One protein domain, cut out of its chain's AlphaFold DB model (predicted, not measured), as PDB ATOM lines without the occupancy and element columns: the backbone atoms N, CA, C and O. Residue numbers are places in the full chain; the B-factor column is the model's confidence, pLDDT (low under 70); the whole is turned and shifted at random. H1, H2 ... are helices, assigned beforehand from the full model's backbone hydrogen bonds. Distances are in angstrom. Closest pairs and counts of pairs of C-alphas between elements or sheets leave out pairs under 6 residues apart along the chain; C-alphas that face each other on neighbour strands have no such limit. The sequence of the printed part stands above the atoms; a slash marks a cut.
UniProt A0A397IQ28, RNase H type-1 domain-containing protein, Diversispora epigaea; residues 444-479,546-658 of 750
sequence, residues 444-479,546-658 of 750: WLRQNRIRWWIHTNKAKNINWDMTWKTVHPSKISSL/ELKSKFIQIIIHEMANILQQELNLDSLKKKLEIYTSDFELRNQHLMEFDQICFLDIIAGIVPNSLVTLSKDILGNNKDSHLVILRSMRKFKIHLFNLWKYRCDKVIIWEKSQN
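This is residues 444 to 479 and 546 to 658 of the 750 residues of the protein "RNase H type-1 domain-containing protein" of Diversispora epigaea (UniProt A0A397IQ28). One long helix, H8, makes the longest axis: H3, H4 and H7 pack on its first part, and residues 640 to 658, of which 640 to 656 belong to H8, stick out from the body as an arm. H4 runs beside H8 and H5 folds back from H4 as a hairpin, while the short H6 sits near the middle and H1 and H2 lie farthest from it. The printed part has 149 residues with eight named helices, H1 to H8 in order, and no named strand; the class is all helix. It is only just compact, close to loose, with a radius of gyration of the C-alphas of 17.3 A and spans of 57 by 44 by 34 A.

H1, residues 448 to 451, and H2, residues 456 to 461, touch no helix. H2 is close to but not clearly touching H7, residues 608 to 618; their closest C-alphas, of Asn 461 and Asn 608, are 5.5 A apart. H3, residues 464 to 471, touches residues 625 to 633 of H8, residues 621 to 656, at a steep tilt of 47 degrees, with C-alphas of Thr 470 and Leu 629 closest at 5.8 A. H4, residues 546 to 563, touches residues 623 to 635 of H8 at a shallow tilt of 31 degrees, opposite ways, with C-alphas of Ile 555 and Ser 631 closest at 5.4 A. With its residues 548 to 556, H4 touches H5, residues 569 to 581, as a helical hairpin at a steep tilt of 43 degrees; the closest C-alphas, of Lys 548 and Thr 580, are 5.8 A apart. H6, residues 598 to 603, is close to but not clearly touching H5, with C-alphas of Thr 580 and Phe 598 closest at 5.5 A. H7 touches residues 621 to 628 of H8, opposite ways at a steep tilt of 53 degrees, with C-alphas of Lys 615 and Ser 624 closest at 4.9 A. Every O i to N i+4 pair is within hydrogen-bond range in H3, H4, H6, H7 and H8, against 1 of 2 in H2 and 6 of 9 in H5; H1 is too short for such a pair.

H1 begins at C-alpha 448 (198.459, 178.433, 195.039). H4 measures 25.7 A from first to last C-alpha, H5 17.5 A and H7 15.3 A. H8 measures 52.3 A, from C-alpha 621 (173.608, 201.670, 196.459) to C-alpha 656 (223.540, 196.979, 181.800).

The C-alphas farthest apart, of Gly 619 and Asn 658, are 58.0 A apart. Residues 480 to 545 are not printed, and C-alphas 479 and 546 are 38.2 A apart across this cut; residues 474 to 479 stand free. The link from H5 to H6 is long, with 16 residues. Confidence is under 70 in residues 451 to 456, 473 to 479, 564 to 567 and 581 to 594.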
ATOM      1  N   TRP A 444     191.129 177.839 188.622       81.31
ATOM      2  CA  TRP A 444     191.553 179.122 189.180       81.31
ATOM      3  C   TRP A 444     191.616 179.096 190.715       81.31
ATOM      4  O   TRP A 444     192.641 179.454 191.283       81.31
ATOM      5  N   LEU A 445     190.587 178.565 191.390       78.00
ATOM      6  CA  LEU A 445     190.550 178.460 192.859       78.00
ATOM      7  C   LEU A 445     191.636 177.541 193.448       78.00
ATOM      8  O   LEU A 445     191.976 177.667 194.622       78.00
ATOM      9  N   ARG A 446     192.156 176.592 192.663       76.12
ATOM     10  CA  ARG A 446     193.219 175.665 193.088       76.12
ATOM     11  C   ARG A 446     194.629 176.212 192.869       76.12
ATOM     12  O   ARG A 446     195.578 175.572 193.310       76.12
ATOM     13  N   GLN A 447     194.791 177.356 192.203       78.12
ATOM     14  CA  GLN A 447     196.108 177.969 192.027       78.12
ATOM     15  C   GLN A 447     196.633 178.470 193.376       78.12
ATOM     16  O   GLN A 447     195.939 179.219 194.060       78.12
ATOM     17  N   ASN A 448     197.867 178.095 193.737       73.94
ATOM     18  CA  ASN A 448     198.459 178.433 195.039       73.94
ATOM     19  C   ASN A 448     198.429 179.937 195.332       73.94
ATOM     20  O   ASN A 448     198.006 180.344 196.405       73.94
ATOM     21  N   ARG A 449     198.752 180.753 194.330       73.56
ATOM     22  CA  ARG A 449     198.699 182.222 194.378       73.56
ATOM     23  C   ARG A 449     197.333 182.825 194.732       73.56
ATOM     24  O   ARG A 449     197.289 183.913 195.281       73.56
ATOM     25  N   ILE A 450     196.221 182.142 194.441       74.69
ATOM     26  CA  ILE A 450     194.870 182.654 194.742       74.69
ATOM     27  C   ILE A 450     194.404 182.177 196.129       74.69
ATOM     28  O   ILE A 450     193.477 182.749 196.703       74.69
ATOM     29  N   ARG A 451     195.047 181.147 196.709       68.06
ATOM     30  CA  ARG A 451     194.626 180.546 197.989       68.06
ATOM     31  C   ARG A 451     194.547 181.580 199.111       68.06
ATOM     32  O   ARG A 451     193.579 181.545 199.865       68.06
ATOM     33  N   TRP A 452     195.472 182.538 199.138       68.81
ATOM     34  CA  TRP A 452     195.551 183.601 200.147       68.81
ATOM     35  C   TRP A 452     194.292 184.484 200.198       68.81
ATOM     36  O   TRP A 452     193.897 184.952 201.260       68.81
ATOM     37  N   TRP A 453     193.582 184.647 199.077       67.00
ATOM     38  CA  TRP A 453     192.310 185.382 199.028       67.00
ATOM     39  C   TRP A 453     191.081 184.534 199.319       67.00
ATOM     40  O   TRP A 453     190.016 185.071 199.621       67.00
ATOM     41  N   ILE A 454     191.210 183.214 199.197       67.94
ATOM     42  CA  ILE A 454     190.095 182.265 199.287       67.94
ATOM     43  C   ILE A 454     189.960 181.686 200.712       67.94
ATOM     44  O   ILE A 454     189.085 180.856 200.964       67.94
ATOM     45  N   HIS A 455     190.749 182.154 201.687       68.06
ATOM     46  CA  HIS A 455     190.496 181.854 203.102       68.06
ATOM     47  C   HIS A 455     189.085 182.304 203.501       68.06
ATOM     48  O   HIS A 455     188.610 183.363 203.089       68.06
ATOM     49  N   THR A 456     188.379 181.488 204.291       62.47
ATOM     50  CA  THR A 456     186.935 181.661 204.536       62.47
ATOM     51  C   THR A 456     186.556 183.001 205.131       62.47
ATOM     52  O   THR A 456     185.439 183.457 204.896       62.47
ATOM     53  N   ASN A 457     187.449 183.605 205.908       70.75
ATOM     54  CA  ASN A 457     187.207 184.882 206.563       70.75
ATOM     55  C   ASN A 457     187.430 186.025 205.566       70.75
ATOM     56  O   ASN A 457     186.503 186.785 205.283       70.75
ATOM     57  N   LYS A 458     188.598 186.052 204.918       76.94
ATOM     58  CA  LYS A 458     188.956 187.059 203.913       76.94
ATOM     59  C   LYS A 458     188.003 187.064 202.716       76.94
ATOM     60  O   LYS A 458     187.446 188.104 202.378       76.94
ATOM     61  N   ALA A 459     187.712 185.899 202.137       80.94
ATOM     62  CA  ALA A 459     186.863 185.763 200.952       80.94
ATOM     63  C   ALA A 459     185.428 186.279 201.151       80.94
ATOM     64  O   ALA A 459     184.811 186.741 200.188       80.94
ATOM     65  N   LYS A 460     184.891 186.185 202.378       83.38
ATOM     66  CA  LYS A 460     183.561 186.712 202.739       83.38
ATOM     67  C   LYS A 460     183.549 188.231 202.847       83.38
ATOM     68  O   LYS A 460     182.511 188.840 202.607       83.38
ATOM     69  N   ASN A 461     184.684 188.829 203.186       85.62
ATOM     70  CA  ASN A 461     184.825 190.272 203.339       85.62
ATOM     71  C   ASN A 461     185.103 190.976 202.002       85.62
ATOM     72  O   ASN A 461     185.073 192.203 201.947       85.62
ATOM     73  N   ILE A 462     185.337 190.226 200.920       88.50
ATOM     74  CA  ILE A 462     185.570 190.759 199.575       88.50
ATOM     75  C   ILE A 462     184.242 190.963 198.838       88.50
ATOM     76  O   ILE A 462     183.432 190.041 198.702       88.50
ATOM     77  N   ASN A 463     184.064 192.150 198.261       92.25
ATOM     78  CA  ASN A 463     183.008 192.410 197.295       92.25
ATOM     79  C   ASN A 463     183.446 191.914 195.907       92.25
ATOM     80  O   ASN A 463     184.052 192.649 195.120       92.25
ATOM     81  N   TRP A 464     183.183 190.640 195.602       88.06
ATOM     82  CA  TRP A 464     183.627 190.018 194.347       88.06
ATOM     83  C   TRP A 464     182.997 190.640 193.098       88.06
ATOM     84  O   TRP A 464     183.671 190.751 192.078       88.06
ATOM     85  N   ASP A 465     181.732 191.060 193.170       88.81
ATOM     86  CA  ASP A 465     181.055 191.719 192.047       88.81
ATOM     87  C   ASP A 465     181.766 193.028 191.683       88.81
ATOM     88  O   ASP A 465     182.158 193.231 190.531       88.81
ATOM     89  N   MET A 466     182.037 193.869 192.684       89.69
ATOM     90  CA  MET A 466     182.750 195.122 192.471       89.69
ATOM     91  C   MET A 466     184.203 194.887 192.062       89.69
ATOM     92  O   MET A 466     184.691 195.508 191.122       89.69
ATOM     93  N   THR A 467     184.885 193.927 192.689       90.94
ATOM     94  CA  THR A 467     186.257 193.535 192.332       90.94
ATOM     95  C   THR A 467     186.356 193.174 190.846       90.94
ATOM     96  O   THR A 467     187.161 193.764 190.122       90.94
ATOM     97  N   TRP A 468     185.487 192.296 190.336       87.19
ATOM     98  CA  TRP A 468     185.507 191.914 188.920       87.19
ATOM     99  C   TRP A 468     185.143 193.064 187.987       87.19
ATOM    100  O   TRP A 468     185.809 193.243 186.965       87.19
ATOM    101  N   LYS A 469     184.158 193.890 188.355       86.38
ATOM    102  CA  LYS A 469     183.821 195.096 187.587       86.38
ATOM    103  C   LYS A 469     184.979 196.091 187.551       86.38
ATOM    104  O   LYS A 469     185.186 196.726 186.530       86.38
ATOM    105  N   THR A 470     185.792 196.210 188.597       84.62
ATOM    106  CA  THR A 470     186.963 197.103 188.551       84.62
ATOM    107  C   THR A 470     188.128 196.507 187.761       84.62
ATOM    108  O   THR A 470     188.922 197.255 187.193       84.62
ATOM    109  N   VAL A 471     188.325 195.184 187.776       82.38
ATOM    110  CA  VAL A 471     189.390 194.496 187.010       82.38
ATOM    111  C   VAL A 471     189.043 194.470 185.520       82.38
ATOM    112  O   VAL A 471     189.931 194.530 184.668       82.38
ATOM    113  N   HIS A 472     187.747 194.437 185.213       77.75
ATOM    114  CA  HIS A 472     187.214 194.371 183.865       77.75
ATOM    115  C   HIS A 472     186.081 195.405 183.644       77.75
ATOM    116  O   HIS A 472     184.924 195.024 183.457       77.75
ATOM    117  N   PRO A 473     186.389 196.720 183.629       66.31
ATOM    118  CA  PRO A 473     185.388 197.801 183.703       66.31
ATOM    119  C   PRO A 473     184.454 197.927 182.504       66.31
ATOM    120  O   PRO A 473     183.351 198.448 182.631       66.31
ATOM    121  N   SER A 474     184.867 197.445 181.342       69.25
ATOM    122  CA  SER A 474     184.068 197.464 180.121       69.25
ATOM    123  C   SER A 474     183.621 196.065 179.739       69.25
ATOM    124  O   SER A 474     184.363 195.093 179.891       69.25
ATOM    125  N   LYS A 475     182.404 195.949 179.208       65.12
ATOM    126  CA  LYS A 475     181.934 194.696 178.611       65.12
ATOM    127  C   LYS A 475     182.738 194.425 177.339       65.12
ATOM    128  O   LYS A 475     182.915 195.324 176.525       65.12
ATOM    129  N   ILE A 476     183.194 193.185 177.143       63.56
ATOM    130  CA  ILE A 476     183.688 192.742 175.829       63.56
ATOM    131  C   ILE A 476     182.455 192.483 174.958       63.56
ATOM    132  O   ILE A 476     181.974 191.357 174.869       63.56
ATOM    133  N   SER A 477     181.875 193.548 174.413       56.59
ATOM    134  CA  SER A 477     180.710 193.478 173.521       56.59
ATOM    135  C   SER A 477     181.087 193.536 172.042       56.59
ATOM    136  O   SER A 477     180.248 193.255 171.195       56.59
ATOM    137  N   SER A 478     182.336 193.882 171.726       58.72
ATOM    138  CA  SER A 478     182.867 193.998 170.369       58.72
ATOM    139  C   SER A 478     184.149 193.184 170.210       58.72
ATOM    140  O   SER A 478     184.920 193.010 171.154       58.72
ATOM    141  N   LEU A 479     184.405 192.732 168.980       61.16
ATOM    142  CA  LEU A 479     185.682 192.123 168.583       61.16
ATOM    143  C   LEU A 479     186.822 193.157 168.471       61.16
ATOM    144  O   LEU A 479     187.976 192.789 168.278       61.16
ATOM    145  N   GLU A 546     202.732 207.536 200.152       86.19
ATOM    146  CA  GLU A 546     202.226 208.271 198.995       86.19
ATOM    147  C   GLU A 546     201.028 207.548 198.366       86.19
ATOM    148  O   GLU A 546     199.977 208.158 198.156       86.19
ATOM    149  N   LEU A 547     201.127 206.230 198.163       88.69
ATOM    150  CA  LEU A 547     200.032 205.419 197.623       88.69
ATOM    151  C   LEU A 547     198.784 205.450 198.509       88.69
ATOM    152  O   LEU A 547     197.674 205.606 197.991       88.69
ATOM    153  N   LYS A 548     198.954 205.329 199.832       88.81
ATOM    154  CA  LYS A 548     197.855 205.438 200.807       88.81
ATOM    155  C   LYS A 548     197.167 206.799 200.697       88.81
ATOM    156  O   LYS A 548     195.947 206.868 200.538       88.81
ATOM    157  N   SER A 549     197.955 207.874 200.689       89.00
ATOM    158  CA  SER A 549     197.452 209.246 200.564       89.00
ATOM    159  C   SER A 549     196.710 209.454 199.245       89.00
ATOM    160  O   SER A 549     195.606 210.006 199.228       89.00
ATOM    161  N   LYS A 550     197.266 208.951 198.138       91.94
ATOM    162  CA  LYS A 550     196.664 209.063 196.808       91.94
ATOM    163  C   LYS A 550     195.341 208.312 196.709       91.94
ATOM    164  O   LYS A 550     194.390 208.829 196.125       91.94
ATOM    165  N   PHE A 551     195.264 207.112 197.282       93.12
ATOM    166  CA  PHE A 551     194.039 206.317 197.312       93.12
ATOM    167  C   PHE A 551     192.905 207.046 198.043       93.12
ATOM    168  O   PHE A 551     191.812 207.189 197.490       93.12
ATOM    169  N   ILE A 552     193.184 207.575 199.240       91.50
ATOM    170  CA  ILE A 552     192.208 208.340 200.028       91.50
ATOM    171  C   ILE A 552     191.750 209.589 199.261       91.50
ATOM    172  O   ILE A 552     190.547 209.814 199.126       91.50
ATOM    173  N   GLN A 553     192.686 210.360 198.695       92.31
ATOM    174  CA  GLN A 553     192.370 211.552 197.898       92.31
ATOM    175  C   GLN A 553     191.437 211.241 196.721       92.31
ATOM    176  O   GLN A 553     190.495 211.989 196.467       92.31
ATOM    177  N   ILE A 554     191.674 210.133 196.011       94.06
ATOM    178  CA  ILE A 554     190.836 209.716 194.880       94.06
ATOM    179  C   ILE A 554     189.405 209.417 195.340       94.06
ATOM    180  O   ILE A 554     188.464 209.872 194.691       94.06
ATOM    181  N   ILE A 555     189.232 208.678 196.440       92.25
ATOM    182  CA  ILE A 555     187.897 208.336 196.951       92.25
ATOM    183  C   ILE A 555     187.145 209.594 197.377       92.25
ATOM    184  O   ILE A 555     185.997 209.776 196.976       92.25
ATOM    185  N   ILE A 556     187.798 210.476 198.139       90.19
ATOM    186  CA  ILE A 556     187.205 211.743 198.584       90.19
ATOM    187  C   ILE A 556     186.765 212.578 197.379       90.19
ATOM    188  O   ILE A 556     185.635 213.057 197.346       90.19
ATOM    189  N   HIS A 557     187.623 212.703 196.364       90.19
ATOM    190  CA  HIS A 557     187.308 213.440 195.144       90.19
ATOM    191  C   HIS A 557     186.093 212.855 194.406       90.19
ATOM    192  O   HIS A 557     185.214 213.594 193.973       90.19
ATOM    193  N   GLU A 558     186.003 211.527 194.264       90.88
ATOM    194  CA  GLU A 558     184.843 210.903 193.619       90.88
ATOM    195  C   GLU A 558     183.560 211.019 194.446       90.88
ATOM    196  O   GLU A 558     182.492 211.188 193.860       90.88
ATOM    197  N   MET A 559     183.649 210.969 195.777       88.56
ATOM    198  CA  MET A 559     182.503 211.208 196.660       88.56
ATOM    199  C   MET A 559     182.016 212.656 196.561       88.56
ATOM    200  O   MET A 559     180.818 212.881 196.392       88.56
ATOM    201  N   ALA A 560     182.935 213.625 196.598       86.38
ATOM    202  CA  ALA A 560     182.623 215.048 196.476       86.38
ATOM    203  C   ALA A 560     181.934 215.369 195.140       86.38
ATOM    204  O   ALA A 560     180.929 216.076 195.115       86.38
ATOM    205  N   ASN A 561     182.414 214.777 194.041       86.19
ATOM    206  CA  ASN A 561     181.826 214.971 192.715       86.19
ATOM    207  C   ASN A 561     180.371 214.501 192.606       86.19
ATOM    208  O   ASN A 561     179.629 215.037 191.787       86.19
ATOM    209  N   ILE A 562     179.975 213.477 193.370       84.25
ATOM    210  CA  ILE A 562     178.589 212.995 193.368       84.25
ATOM    211  C   ILE A 562     177.726 213.806 194.332       84.25
ATOM    212  O   ILE A 562     176.613 214.172 193.970       84.25
ATOM    213  N   LEU A 563     178.225 214.090 195.536       80.06
ATOM    214  CA  LEU A 563     177.432 214.772 196.559       80.06
ATOM    215  C   LEU A 563     177.185 216.249 196.254       80.06
ATOM    216  O   LEU A 563     176.195 216.781 196.739       80.06
ATOM    217  N   GLN A 564     178.058 216.905 195.478       69.38
ATOM    218  CA  GLN A 564     177.950 218.337 195.144       69.38
ATOM    219  C   GLN A 564     177.765 219.253 196.382       69.38
ATOM    220  O   GLN A 564     177.280 220.373 196.258       69.38
ATOM    221  N   GLN A 565     178.152 218.785 197.575       63.59
ATOM    222  CA  GLN A 565     178.005 219.451 198.876       63.59
ATOM    223  C   GLN A 565     179.325 219.410 199.661       63.59
ATOM    224  O   GLN A 565     180.202 218.587 199.374       63.59
ATOM    225  N   GLU A 566     179.453 220.272 200.676       60.66
ATOM    226  CA  GLU A 566     180.602 220.308 201.589       60.66
ATOM    227  C   GLU A 566     180.674 219.032 202.441       60.66
ATOM    228  O   GLU A 566     179.976 218.852 203.439       60.66
ATOM    229  N   LEU A 567     181.547 218.114 202.033       69.06
ATOM    230  CA  LEU A 567     181.933 216.962 202.837       69.06
ATOM    231  C   LEU A 567     182.811 217.416 204.006       69.06
ATOM    232  O   LEU A 567     183.779 218.147 203.813       69.06
ATOM    233  N   ASN A 568     182.558 216.889 205.207       77.69
ATOM    234  CA  ASN A 568     183.526 216.982 206.300       77.69
ATOM    235  C   ASN A 568     184.755 216.118 205.961       77.69
ATOM    236  O   ASN A 568     184.783 214.908 206.224       77.69
ATOM    237  N   LEU A 569     185.749 216.751 205.330       77.94
ATOM    238  CA  LEU A 569     186.949 216.106 204.800       77.94
ATOM    239  C   LEU A 569     187.752 215.397 205.893       77.94
ATOM    240  O   LEU A 569     188.203 214.277 205.672       77.94
ATOM    241  N   ASP A 570     187.871 215.994 207.079       80.00
ATOM    242  CA  ASP A 570     188.664 215.436 208.178       80.00
ATOM    243  C   ASP A 570     188.024 214.182 208.777       80.00
ATOM    244  O   ASP A 570     188.703 213.181 209.023       80.00
ATOM    245  N   SER A 571     186.702 214.194 208.963       82.19
ATOM    246  CA  SER A 571     185.950 213.022 209.423       82.19
ATOM    247  C   SER A 571     186.006 211.886 208.400       82.19
ATOM    248  O   SER A 571     186.237 210.727 208.753       82.19
ATOM    249  N   LEU A 572     185.852 212.212 207.113       82.31
ATOM    250  CA  LEU A 572     185.909 211.229 206.035       82.31
ATOM    251  C   LEU A 572     187.309 210.630 205.878       82.31
ATOM    252  O   LEU A 572     187.445 209.412 205.744       82.31
ATOM    253  N   LYS A 573     188.348 211.467 205.943       85.38
ATOM    254  CA  LYS A 573     189.744 211.034 205.878       85.38
ATOM    255  C   LYS A 573     190.058 210.051 207.006       85.38
ATOM    256  O   LYS A 573     190.514 208.953 206.706       85.38
ATOM    257  N   LYS A 574     189.685 210.360 208.256       84.69
ATOM    258  CA  LYS A 574     189.846 209.442 209.403       84.69
ATOM    259  C   LYS A 574     189.127 208.103 209.208       84.69
ATOM    260  O   LYS A 574     189.669 207.053 209.535       84.69
ATOM    261  N   LYS A 575     187.913 208.107 208.640       84.44
ATOM    262  CA  LYS A 575     187.180 206.862 208.330       84.44
ATOM    263  C   LYS A 575     187.861 206.035 207.235       84.44
ATOM    264  O   LYS A 575     187.800 204.808 207.275       84.44
ATOM    265  N   LEU A 576     188.483 206.689 206.255       85.12
ATOM    266  CA  LEU A 576     189.196 206.024 205.161       85.12
ATOM    267  C   LEU A 576     190.603 205.562 205.559       85.12
ATOM    268  O   LEU A 576     191.095 204.581 204.999       85.12
ATOM    269  N   GLU A 577     191.220 206.214 206.545       84.81
ATOM    270  CA  GLU A 577     192.534 205.845 207.073       84.81
ATOM    271  C   GLU A 577     192.566 204.397 207.575       84.81
ATOM    272  O   GLU A 577     193.588 203.744 207.389       84.81
ATOM    273  N   ILE A 578     191.442 203.843 208.051       82.62
ATOM    274  CA  ILE A 578     191.302 202.432 208.470       82.62
ATOM    275  C   ILE A 578     191.695 201.446 207.352       82.62
ATOM    276  O   ILE A 578     192.309 200.415 207.603       82.62
ATOM    277  N   TYR A 579     191.404 201.759 206.086       80.12
ATOM    278  CA  TYR A 579     191.775 200.893 204.951       80.12
ATOM    279  C   TYR A 579     193.255 200.996 204.576       80.12
ATOM    280  O   TYR A 579     193.750 200.239 203.739       80.12
ATOM    281  N   THR A 580     193.947 201.962 205.172       77.38
ATOM    282  CA  THR A 580     195.359 202.255 204.949       77.38
ATOM    283  C   THR A 580     196.207 202.063 206.207       77.38
ATOM    284  O   THR A 580     197.430 202.076 206.099       77.38
ATOM    285  N   SER A 581     195.604 201.882 207.384       65.31
ATOM    286  CA  SER A 581     196.298 201.853 208.674       65.31
ATOM    287  C   SER A 581     196.989 200.520 208.956       65.31
ATOM    288  O   SER A 581     197.954 200.501 209.712       65.31
ATOM    289  N   ASP A 582     196.578 199.428 208.303       58.56
ATOM    290  CA  ASP A 582     197.049 198.094 208.679       58.56
ATOM    291  C   ASP A 582     198.330 197.613 207.968       58.56
ATOM    292  O   ASP A 582     198.492 197.715 206.747       58.56
ATOM    293  N   PHE A 583     199.175 197.018 208.823       51.59
ATOM    294  CA  PHE A 583     200.442 196.293 208.667       51.59
ATOM    295  C   PHE A 583     201.712 197.092 208.339       51.59
ATOM    296  O   PHE A 583     202.171 197.193 207.200       51.59
ATOM    297  N   GLU A 584     202.352 197.576 209.406       48.16
ATOM    298  CA  GLU A 584     203.790 197.838 209.466       48.16
ATOM    299  C   GLU A 584     204.588 196.635 208.930       48.16
ATOM    300  O   GLU A 584     204.614 195.573 209.546       48.16
ATOM    301  N   LEU A 585     205.201 196.822 207.757       48.66
ATOM    302  CA  LEU A 585     206.542 196.424 207.289       48.66
ATOM    303  C   LEU A 585     207.210 195.079 207.659       48.66
ATOM    304  O   LEU A 585     208.250 194.800 207.076       48.66
ATOM    305  N   ARG A 586     206.683 194.211 208.526       42.19
ATOM    306  CA  ARG A 586     207.404 192.993 208.945       42.19
ATOM    307  C   ARG A 586     207.112 191.741 208.124       42.19
ATOM    308  O   ARG A 586     207.881 190.803 208.234       42.19
ATOM    309  N   ASN A 587     206.077 191.723 207.279       43.31
ATOM    310  CA  ASN A 587     205.699 190.539 206.489       43.31
ATOM    311  C   ASN A 587     205.180 190.893 205.080       43.31
ATOM    312  O   ASN A 587     204.152 190.382 204.642       43.31
ATOM    313  N   GLN A 588     205.887 191.748 204.327       47.62
ATOM    314  CA  GLN A 588     205.536 192.051 202.921       47.62
ATOM    315  C   GLN A 588     205.512 190.801 202.009       47.62
ATOM    316  O   GLN A 588     204.964 190.840 200.908       47.62
ATOM    317  N   HIS A 589     206.080 189.683 202.470       46.00
ATOM    318  CA  HIS A 589     206.139 188.413 201.747       46.00
ATOM    319  C   HIS A 589     204.901 187.523 201.916       46.00
ATOM    320  O   HIS A 589     204.738 186.578 201.148       46.00
ATOM    321  N   LEU A 590     204.017 187.810 202.876       47.22
ATOM    322  CA  LEU A 590     202.935 186.904 203.254       47.22
ATOM    323  C   LEU A 590     201.613 187.677 203.239       47.22
ATOM    324  O   LEU A 590     201.235 188.320 204.213       47.22
ATOM    325  N   MET A 591     200.861 187.591 202.137       52.72
ATOM    326  CA  MET A 591     199.454 188.037 202.055       52.72
ATOM    327  C   MET A 591     198.509 187.189 202.947       52.72
ATOM    328  O   MET A 591     197.319 187.051 202.655       52.72
ATOM    329  N   GLU A 592     199.036 186.616 204.030       54.19
ATOM    330  CA  GLU A 592     198.474 185.581 204.906       54.19
ATOM    331  C   GLU A 592     197.579 186.141 206.021       54.19
ATOM    332  O   GLU A 592     197.311 185.478 207.018       54.19
ATOM    333  N   PHE A 593     197.090 187.372 205.874       62.00
ATOM    334  CA  PHE A 593     196.175 187.956 206.847       62.00
ATOM    335  C   PHE A 593     194.737 187.538 206.566       62.00
ATOM    336  O   PHE A 593     194.257 187.644 205.437       62.00
ATOM    337  N   ASP A 594     194.023 187.155 207.625       64.81
ATOM    338  CA  ASP A 594     192.585 186.864 207.593       64.81
ATOM    339  C   ASP A 594     191.731 188.101 207.249       64.81
ATOM    340  O   ASP A 594     190.576 187.974 206.826       64.81
ATOM    341  N   GLN A 595     192.302 189.296 207.408       73.19
ATOM    342  CA  GLN A 595     191.694 190.579 207.075       73.19
ATOM    343  C   GLN A 595     192.204 191.111 205.729       73.19
ATOM    344  O   GLN A 595     193.269 190.734 205.239       73.19
ATOM    345  N   ILE A 596     191.405 191.978 205.105       78.56
ATOM    346  CA  ILE A 596     191.786 192.657 203.863       78.56
ATOM    347  C   ILE A 596     192.674 193.840 204.234       78.56
ATOM    348  O   ILE A 596     192.221 194.720 204.961       78.56
ATOM    349  N   CYS A 597     193.899 193.875 203.717       80.19
ATOM    350  CA  CYS A 597     194.826 194.981 203.942       80.19
ATOM    351  C   CYS A 597     194.964 195.865 202.695       80.19
ATOM    352  O   CYS A 597     194.453 195.555 201.613       80.19
ATOM    353  N   PHE A 598     195.705 196.968 202.820       85.75
ATOM    354  CA  PHE A 598     195.920 197.885 201.701       85.75
ATOM    355  C   PHE A 598     196.622 197.218 200.503       85.75
ATOM    356  O   PHE A 598     196.339 197.560 199.356       85.75
ATOM    357  N   LEU A 599     197.473 196.211 200.735       83.81
ATOM    358  CA  LEU A 599     198.140 195.473 199.654       83.81
ATOM    359  C   LEU A 599     197.139 194.687 198.789       83.81
ATOM    360  O   LEU A 599     197.297 194.615 197.570       83.81
ATOM    361  N   ASP A 600     196.065 194.163 199.388       84.12
ATOM    362  CA  ASP A 600     194.978 193.525 198.636       84.12
ATOM    363  C   ASP A 600     194.235 194.550 197.757       84.12
ATOM    364  O   ASP A 600     193.853 194.248 196.622       84.12
ATOM    365  N   ILE A 601     194.069 195.784 198.246       88.75
ATOM    366  CA  ILE A 601     193.456 196.889 197.490       88.75
ATOM    367  C   ILE A 601     194.344 197.292 196.305       88.75
ATOM    368  O   ILE A 601     193.825 197.484 195.200       88.75
ATOM    369  N   ILE A 602     195.670 197.341 196.491       88.31
ATOM    370  CA  ILE A 602     196.641 197.534 195.397       88.31
ATOM    371  C   ILE A 602     196.477 196.432 194.343       88.31
ATOM    372  O   ILE A 602     196.390 196.737 193.153       88.31
ATOM    373  N   ALA A 603     196.339 195.169 194.760       86.50
ATOM    374  CA  ALA A 603     196.096 194.049 193.845       86.50
ATOM    375  C   ALA A 603     194.745 194.144 193.096       86.50
ATOM    376  O   ALA A 603     194.537 193.475 192.079       86.50
ATOM    377  N   GLY A 604     193.836 195.009 193.558       88.56
ATOM    378  CA  GLY A 604     192.563 195.327 192.915       88.56
ATOM    379  C   GLY A 604     191.329 194.768 193.624       88.56
ATOM    380  O   GLY A 604     190.244 194.831 193.037       88.56
ATOM    381  N   ILE A 605     191.477 194.236 194.841       89.06
ATOM    382  CA  ILE A 605     190.378 193.749 195.683       89.06
ATOM    383  C   ILE A 605     189.576 194.923 196.254       89.06
ATOM    384  O   ILE A 605     190.131 195.930 196.686       89.06
ATOM    385  N   VAL A 606     188.249 194.776 196.288       92.25
ATOM    386  CA  VAL A 606     187.335 195.752 196.896       92.25
ATOM    387  C   VAL A 606     186.736 195.171 198.186       92.25
ATOM    388  O   VAL A 606     186.019 194.169 198.106       92.25
ATOM    389  N   PRO A 607     186.973 195.775 199.366       91.69
ATOM    390  CA  PRO A 607     186.344 195.352 200.620       91.69
ATOM    391  C   PRO A 607     184.830 195.617 200.647       91.69
ATOM    392  O   PRO A 607     184.366 196.658 200.183       91.69
ATOM    393  N   ASN A 608     184.055 194.722 201.269       91.44
ATOM    394  CA  ASN A 608     182.629 194.947 201.544       91.44
ATOM    395  C   ASN A 608     182.417 196.155 202.459       91.44
ATOM    396  O   ASN A 608     181.533 196.964 202.196       91.44
ATOM    397  N   SER A 609     183.258 196.312 203.485       90.25
ATOM    398  CA  SER A 609     183.219 197.449 204.410       90.25
ATOM    399  C   SER A 609     183.369 198.792 203.696       90.25
ATOM    400  O   SER A 609     182.662 199.734 204.039       90.25
ATOM    401  N   LEU A 610     184.200 198.868 202.650       91.62
ATOM    402  CA  LEU A 610     184.377 200.089 201.866       91.62
ATOM    403  C   LEU A 610     183.111 200.448 201.069       91.62
ATOM    404  O   LEU A 610     182.726 201.614 201.004       91.62
ATOM    405  N   VAL A 611     182.437 199.445 200.495       92.38
ATOM    406  CA  VAL A 611     181.160 199.641 199.783       92.38
ATOM    407  C   VAL A 611     180.055 200.063 200.754       92.38
ATOM    408  O   VAL A 611     179.280 200.966 200.435       92.38
ATOM    409  N   THR A 612     180.004 199.455 201.944       92.31
ATOM    410  CA  THR A 612     179.062 199.832 203.008       92.31
ATOM    411  C   THR A 612     179.313 201.259 203.480       92.31
ATOM    412  O   THR A 612     178.394 202.064 203.436       92.31
ATOM    413  N   LEU A 613     180.561 201.624 203.790       90.31
ATOM    414  CA  LEU A 613     180.922 202.992 204.174       90.31
ATOM    415  C   LEU A 613     180.498 204.006 203.104       90.31
ATOM    416  O   LEU A 613     179.897 205.030 203.418       90.31
ATOM    417  N   SER A 614     180.774 203.716 201.828       88.94
ATOM    418  CA  SER A 614     180.363 204.594 200.731       88.94
ATOM    419  C   SER A 614     178.842 204.685 200.596       88.94
ATOM    420  O   SER A 614     178.336 205.735 200.210       88.94
ATOM    421  N   LYS A 615     178.107 203.613 200.898       91.06
ATOM    422  CA  LYS A 615     176.641 203.614 200.903       91.06
ATOM    423  C   LYS A 615     176.094 204.446 202.058       91.06
ATOM    424  O   LYS A 615     175.166 205.212 201.836       91.06
ATOM    425  N   ASP A 616     176.673 204.322 203.246       88.75
ATOM    426  CA  ASP A 616     176.242 205.057 204.436       88.75
ATOM    427  C   ASP A 616     176.437 206.568 204.256       88.75
ATOM    428  O   ASP A 616     175.624 207.358 204.724       88.75
ATOM    429  N   ILE A 617     177.482 206.974 203.527       85.75
ATOM    430  CA  ILE A 617     177.747 208.382 203.202       85.75
ATOM    431  C   ILE A 617     176.813 208.904 202.097       85.75
ATOM    432  O   ILE A 617     176.324 210.023 202.193       85.75
ATOM    433  N   LEU A 618     176.578 208.123 201.037       85.75
ATOM    434  CA  LEU A 618     175.825 208.571 199.851       85.75
ATOM    435  C   LEU A 618     174.314 208.299 199.941       85.75
ATOM    436  O   LEU A 618     173.552 208.721 199.075       85.75
ATOM    437  N   GLY A 619     173.869 207.521 200.927       83.50
ATOM    438  CA  GLY A 619     172.468 207.150 201.140       83.50
ATOM    439  C   GLY A 619     171.898 206.130 200.146       83.50
ATOM    440  O   GLY A 619     170.796 205.626 200.359       83.50
ATOM    441  N   ASN A 620     172.613 205.773 199.069       88.44
ATOM    442  CA  ASN A 620     172.111 204.826 198.072       88.44
ATOM    443  C   ASN A 620     173.184 203.886 197.479       88.44
ATOM    444  O   ASN A 620     174.377 204.182 197.421       88.44
ATOM    445  N   ASN A 621     172.733 202.711 197.016       88.94
ATOM    446  CA  ASN A 621     173.608 201.670 196.459       88.94
ATOM    447  C   ASN A 621     174.177 202.022 195.077       88.94
ATOM    448  O   ASN A 621     175.265 201.561 194.735       88.94
ATOM    449  N   LYS A 622     173.429 202.762 194.247       90.50
ATOM    450  CA  LYS A 622     173.829 203.042 192.858       90.50
ATOM    451  C   LYS A 622     175.051 203.956 192.830       90.50
ATOM    452  O   LYS A 622     176.034 203.632 192.163       90.50
ATOM    453  N   ASP A 623     175.011 205.021 193.616       88.88
ATOM    454  CA  ASP A 623     176.076 206.009 193.718       88.88
ATOM    455  C   ASP A 623     177.278 205.450 194.471       88.88
ATOM    456  O   ASP A 623     178.401 205.626 194.012       88.88
ATOM    457  N   SER A 624     177.060 204.664 195.535       90.31
ATOM    458  CA  SER A 624     178.139 203.915 196.199       90.31
ATOM    459  C   SER A 624     178.907 203.032 195.217       90.31
ATOM    460  O   SER A 624     180.127 203.147 195.078       90.31
ATOM    461  N   HIS A 625     178.203 202.210 194.437       92.12
ATOM    462  CA  HIS A 625     178.846 201.398 193.409       92.12
ATOM    463  C   HIS A 625     179.580 202.255 192.366       92.12
ATOM    464  O   HIS A 625     180.681 201.894 191.949       92.12
ATOM    465  N   LEU A 626     179.011 203.389 191.955       91.00
ATOM    466  CA  LEU A 626     179.626 204.279 190.974       91.00
ATOM    467  C   LEU A 626     180.919 204.934 191.494       91.00
ATOM    468  O   LEU A 626     181.926 204.900 190.779       91.00
ATOM    469  N   VAL A 627     180.919 205.474 192.720       92.25
ATOM    470  CA  VAL A 627     182.109 206.054 193.373       92.25
ATOM    471  C   VAL A 627     183.217 205.022 193.449       92.25
ATOM    472  O   VAL A 627     184.343 205.303 193.033       92.25
ATOM    473  N   ILE A 628     182.913 203.818 193.934       93.56
ATOM    474  CA  ILE A 628     183.918 202.764 194.087       93.56
ATOM    475  C   ILE A 628     184.491 202.356 192.726       93.56
ATOM    476  O   ILE A 628     185.712 202.267 192.581       93.56
ATOM    477  N   LEU A 629     183.653 202.184 191.697       91.44
ATOM    478  CA  LEU A 629     184.126 201.862 190.345       91.44
ATOM    479  C   LEU A 629     185.057 202.935 189.781       91.44
ATOM    480  O   LEU A 629     186.120 202.606 189.242       91.44
ATOM    481  N   ARG A 630     184.674 204.212 189.893       91.50
ATOM    482  CA  ARG A 630     185.477 205.333 189.387       91.50
ATOM    483  C   ARG A 630     186.778 205.489 190.165       91.50
ATOM    484  O   ARG A 630     187.835 205.616 189.543       91.50
ATOM    485  N   SER A 631     186.716 205.388 191.490       93.94
ATOM    486  CA  SER A 631     187.875 205.501 192.378       93.94
ATOM    487  C   SER A 631     188.897 204.408 192.091       93.94
ATOM    488  O   SER A 631     190.057 204.696 191.794       93.94
ATOM    489  N   MET A 632     188.455 203.148 192.055       92.81
ATOM    490  CA  MET A 632     189.333 202.015 191.757       92.81
ATOM    491  C   MET A 632     189.905 202.091 190.341       92.81
ATOM    492  O   MET A 632     191.060 201.728 190.125       92.81
ATOM    493  N   ARG A 633     189.144 202.595 189.360       90.25
ATOM    494  CA  ARG A 633     189.662 202.818 188.002       90.25
ATOM    495  C   ARG A 633     190.756 203.885 187.981       90.25
ATOM    496  O   ARG A 633     191.801 203.648 187.376       90.25
ATOM    497  N   LYS A 634     190.543 205.033 188.633       92.38
ATOM    498  CA  LYS A 634     191.546 206.109 188.733       92.38
ATOM    499  C   LYS A 634     192.806 205.631 189.454       92.38
ATOM    500  O   LYS A 634     193.909 205.866 188.966       92.38
ATOM    501  N   PHE A 635     192.645 204.889 190.547       93.88
ATOM    502  CA  PHE A 635     193.767 204.315 191.287       93.88
ATOM    503  C   PHE A 635     194.558 203.305 190.443       93.88
ATOM    504  O   PHE A 635     195.781 203.382 190.375       93.88
ATOM    505  N   LYS A 636     193.884 202.430 189.686       91.06
ATOM    506  CA  LYS A 636     194.552 201.500 188.757       91.06
ATOM    507  C   LYS A 636     195.313 202.200 187.637       91.06
ATOM    508  O   LYS A 636     196.378 201.727 187.261       91.06
ATOM    509  N   ILE A 637     194.789 203.302 187.099       90.88
ATOM    510  CA  ILE A 637     195.508 204.106 186.096       90.88
ATOM    511  C   ILE A 637     196.796 204.674 186.704       90.88
ATOM    512  O   ILE A 637     197.844 204.624 186.065       90.88
ATOM    513  N   HIS A 638     196.738 205.156 187.947       93.38
ATOM    514  CA  HIS A 638     197.923 205.621 188.663       93.38
ATOM    515  C   HIS A 638     198.954 204.493 188.857       93.38
ATOM    516  O   HIS A 638     200.105 204.655 188.453       93.38
ATOM    517  N   LEU A 639     198.532 203.319 189.344       92.94
ATOM    518  CA  LEU A 639     199.403 202.140 189.473       92.94
ATOM    519  C   LEU A 639     199.989 201.692 188.123       92.94
ATOM    520  O   LEU A 639     201.160 201.336 188.042       92.94
ATOM    521  N   PHE A 640     199.207 201.738 187.043       92.50
ATOM    522  CA  PHE A 640     199.683 201.389 185.704       92.50
ATOM    523  C   PHE A 640     200.805 202.322 185.228       92.50
ATOM    524  O   PHE A 640     201.762 201.859 184.608       92.50
ATOM    525  N   ASN A 641     200.720 203.616 185.543       91.69
ATOM    526  CA  ASN A 641     201.768 204.578 185.204       91.69
ATOM    527  C   ASN A 641     203.055 204.324 186.003       91.69
ATOM    528  O   ASN A 641     204.135 204.342 185.413       91.69
ATOM    529  N   LEU A 642     202.943 204.010 187.300       91.50
ATOM    530  CA  LEU A 642     204.091 203.597 188.123       91.50
ATOM    531  C   LEU A 642     204.736 202.320 187.574       91.50
ATOM    532  O   LEU A 642     205.953 202.244 187.415       91.50
ATOM    533  N   TRP A 643     203.915 201.339 187.196       92.69
ATOM    534  CA  TRP A 643     204.383 200.104 186.574       92.69
ATOM    535  C   TRP A 643     205.096 200.353 185.238       92.69
ATOM    536  O   TRP A 643     206.136 199.752 184.972       92.69
ATOM    537  N   LYS A 644     204.575 201.260 184.401       91.50
ATOM    538  CA  LYS A 644     205.220 201.647 183.139       91.50
ATOM    539  C   LYS A 644     206.594 202.275 183.391       91.50
ATOM    540  O   LYS A 644     207.570 201.830 182.797       91.50
ATOM    541  N   TYR A 645     206.674 203.225 184.321       90.44
ATOM    542  CA  TYR A 645     207.941 203.840 184.724       90.44
ATOM    543  C   TYR A 645     208.946 202.798 185.241       90.44
ATOM    544  O   TYR A 645     210.118 202.804 184.859       90.44
ATOM    545  N   ARG A 646     208.477 201.840 186.049       90.12
ATOM    546  CA  ARG A 646     209.295 200.722 186.531       90.12
ATOM    547  C   ARG A 646     209.816 199.854 185.384       90.12
ATOM    548  O   ARG A 646     210.999 199.527 185.375       90.12
ATOM    549  N   CYS A 647     208.974 199.523 184.404       91.00
ATOM    550  CA  CYS A 647     209.386 198.768 183.216       91.00
ATOM    551  C   CYS A 647     210.499 199.484 182.443       91.00
ATOM    552  O   CYS A 647     211.474 198.842 182.057       91.00
ATOM    553  N   ASP A 648     210.383 200.801 182.253       92.12
ATOM    554  CA  ASP A 648     211.393 201.593 181.543       92.12
ATOM    555  C   ASP A 648     212.751 201.539 182.265       92.12
ATOM    556  O   ASP A 648     213.796 201.351 181.636       92.12
ATOM    557  N   LYS A 649     212.742 201.604 183.602       90.62
ATOM    558  CA  LYS A 649     213.947 201.441 184.428       90.62
ATOM    559  C   LYS A 649     214.529 200.026 184.350       90.62
ATOM    560  O   LYS A 649     215.746 199.883 184.237       90.62
ATOM    561  N   VAL A 650     213.689 198.989 184.371       90.56
ATOM    562  CA  VAL A 650     214.141 197.590 184.247       90.56
ATOM    563  C   VAL A 650     214.771 197.347 182.878       90.56
ATOM    564  O   VAL A 650     215.802 196.694 182.808       90.56
ATOM    565  N   ILE A 651     214.245 197.938 181.802       90.75
ATOM    566  CA  ILE A 651     214.851 197.840 180.462       90.75
ATOM    567  C   ILE A 651     216.272 198.422 180.445       90.75
ATOM    568  O   ILE A 651     217.155 197.877 179.782       90.75
ATOM    569  N   ILE A 652     216.509 199.531 181.151       91.31
ATOM    570  CA  ILE A 652     217.849 200.124 181.277       91.31
ATOM    571  C   ILE A 652     218.775 199.191 182.065       91.31
ATOM    572  O   ILE A 652     219.905 198.952 181.638       91.31
ATOM    573  N   TRP A 653     218.290 198.621 183.169       91.50
ATOM    574  CA  TRP A 653     219.047 197.647 183.957       91.50
ATOM    575  C   TRP A 653     219.361 196.366 183.163       91.50
ATOM    576  O   TRP A 653     220.496 195.912 183.147       91.50
ATOM    577  N   GLU A 654     218.412 195.818 182.407       91.94
ATOM    578  CA  GLU A 654     218.647 194.639 181.563       91.94
ATOM    579  C   GLU A 654     219.742 194.898 180.521       91.94
ATOM    580  O   GLU A 654     220.580 194.031 180.276       91.94
ATOM    581  N   LYS A 655     219.784 196.108 179.947       91.25
ATOM    582  CA  LYS A 655     220.873 196.512 179.049       91.25
ATOM    583  C   LYS A 655     222.225 196.541 179.764       91.25
ATOM    584  O   LYS A 655     223.206 196.123 179.157       91.25
ATOM    585  N   SER A 656     222.287 196.987 181.025       90.81
ATOM    586  CA  SER A 656     223.540 196.979 181.800       90.81
ATOM    587  C   SER A 656     223.997 195.564 182.167       90.81
ATOM    588  O   SER A 656     225.194 195.316 182.249       90.81
ATOM    589  N   GLN A 657     223.063 194.617 182.295       89.19
ATOM    590  CA  GLN A 657     223.347 193.189 182.490       89.19
ATOM    591  C   GLN A 657     223.583 192.420 181.174       89.19
ATOM    592  O   GLN A 657     223.632 191.193 181.177       89.19
ATOM    593  N   ASN A 658     223.714 193.109 180.033       89.38
ATOM    594  CA  ASN A 658     223.868 192.508 178.699       89.38
ATOM    595  C   ASN A 658     222.713 191.584 178.257       89.38
ATOM    596  O   ASN A 658     222.877 190.792 177.327       89.38
TER     597      ASN A 658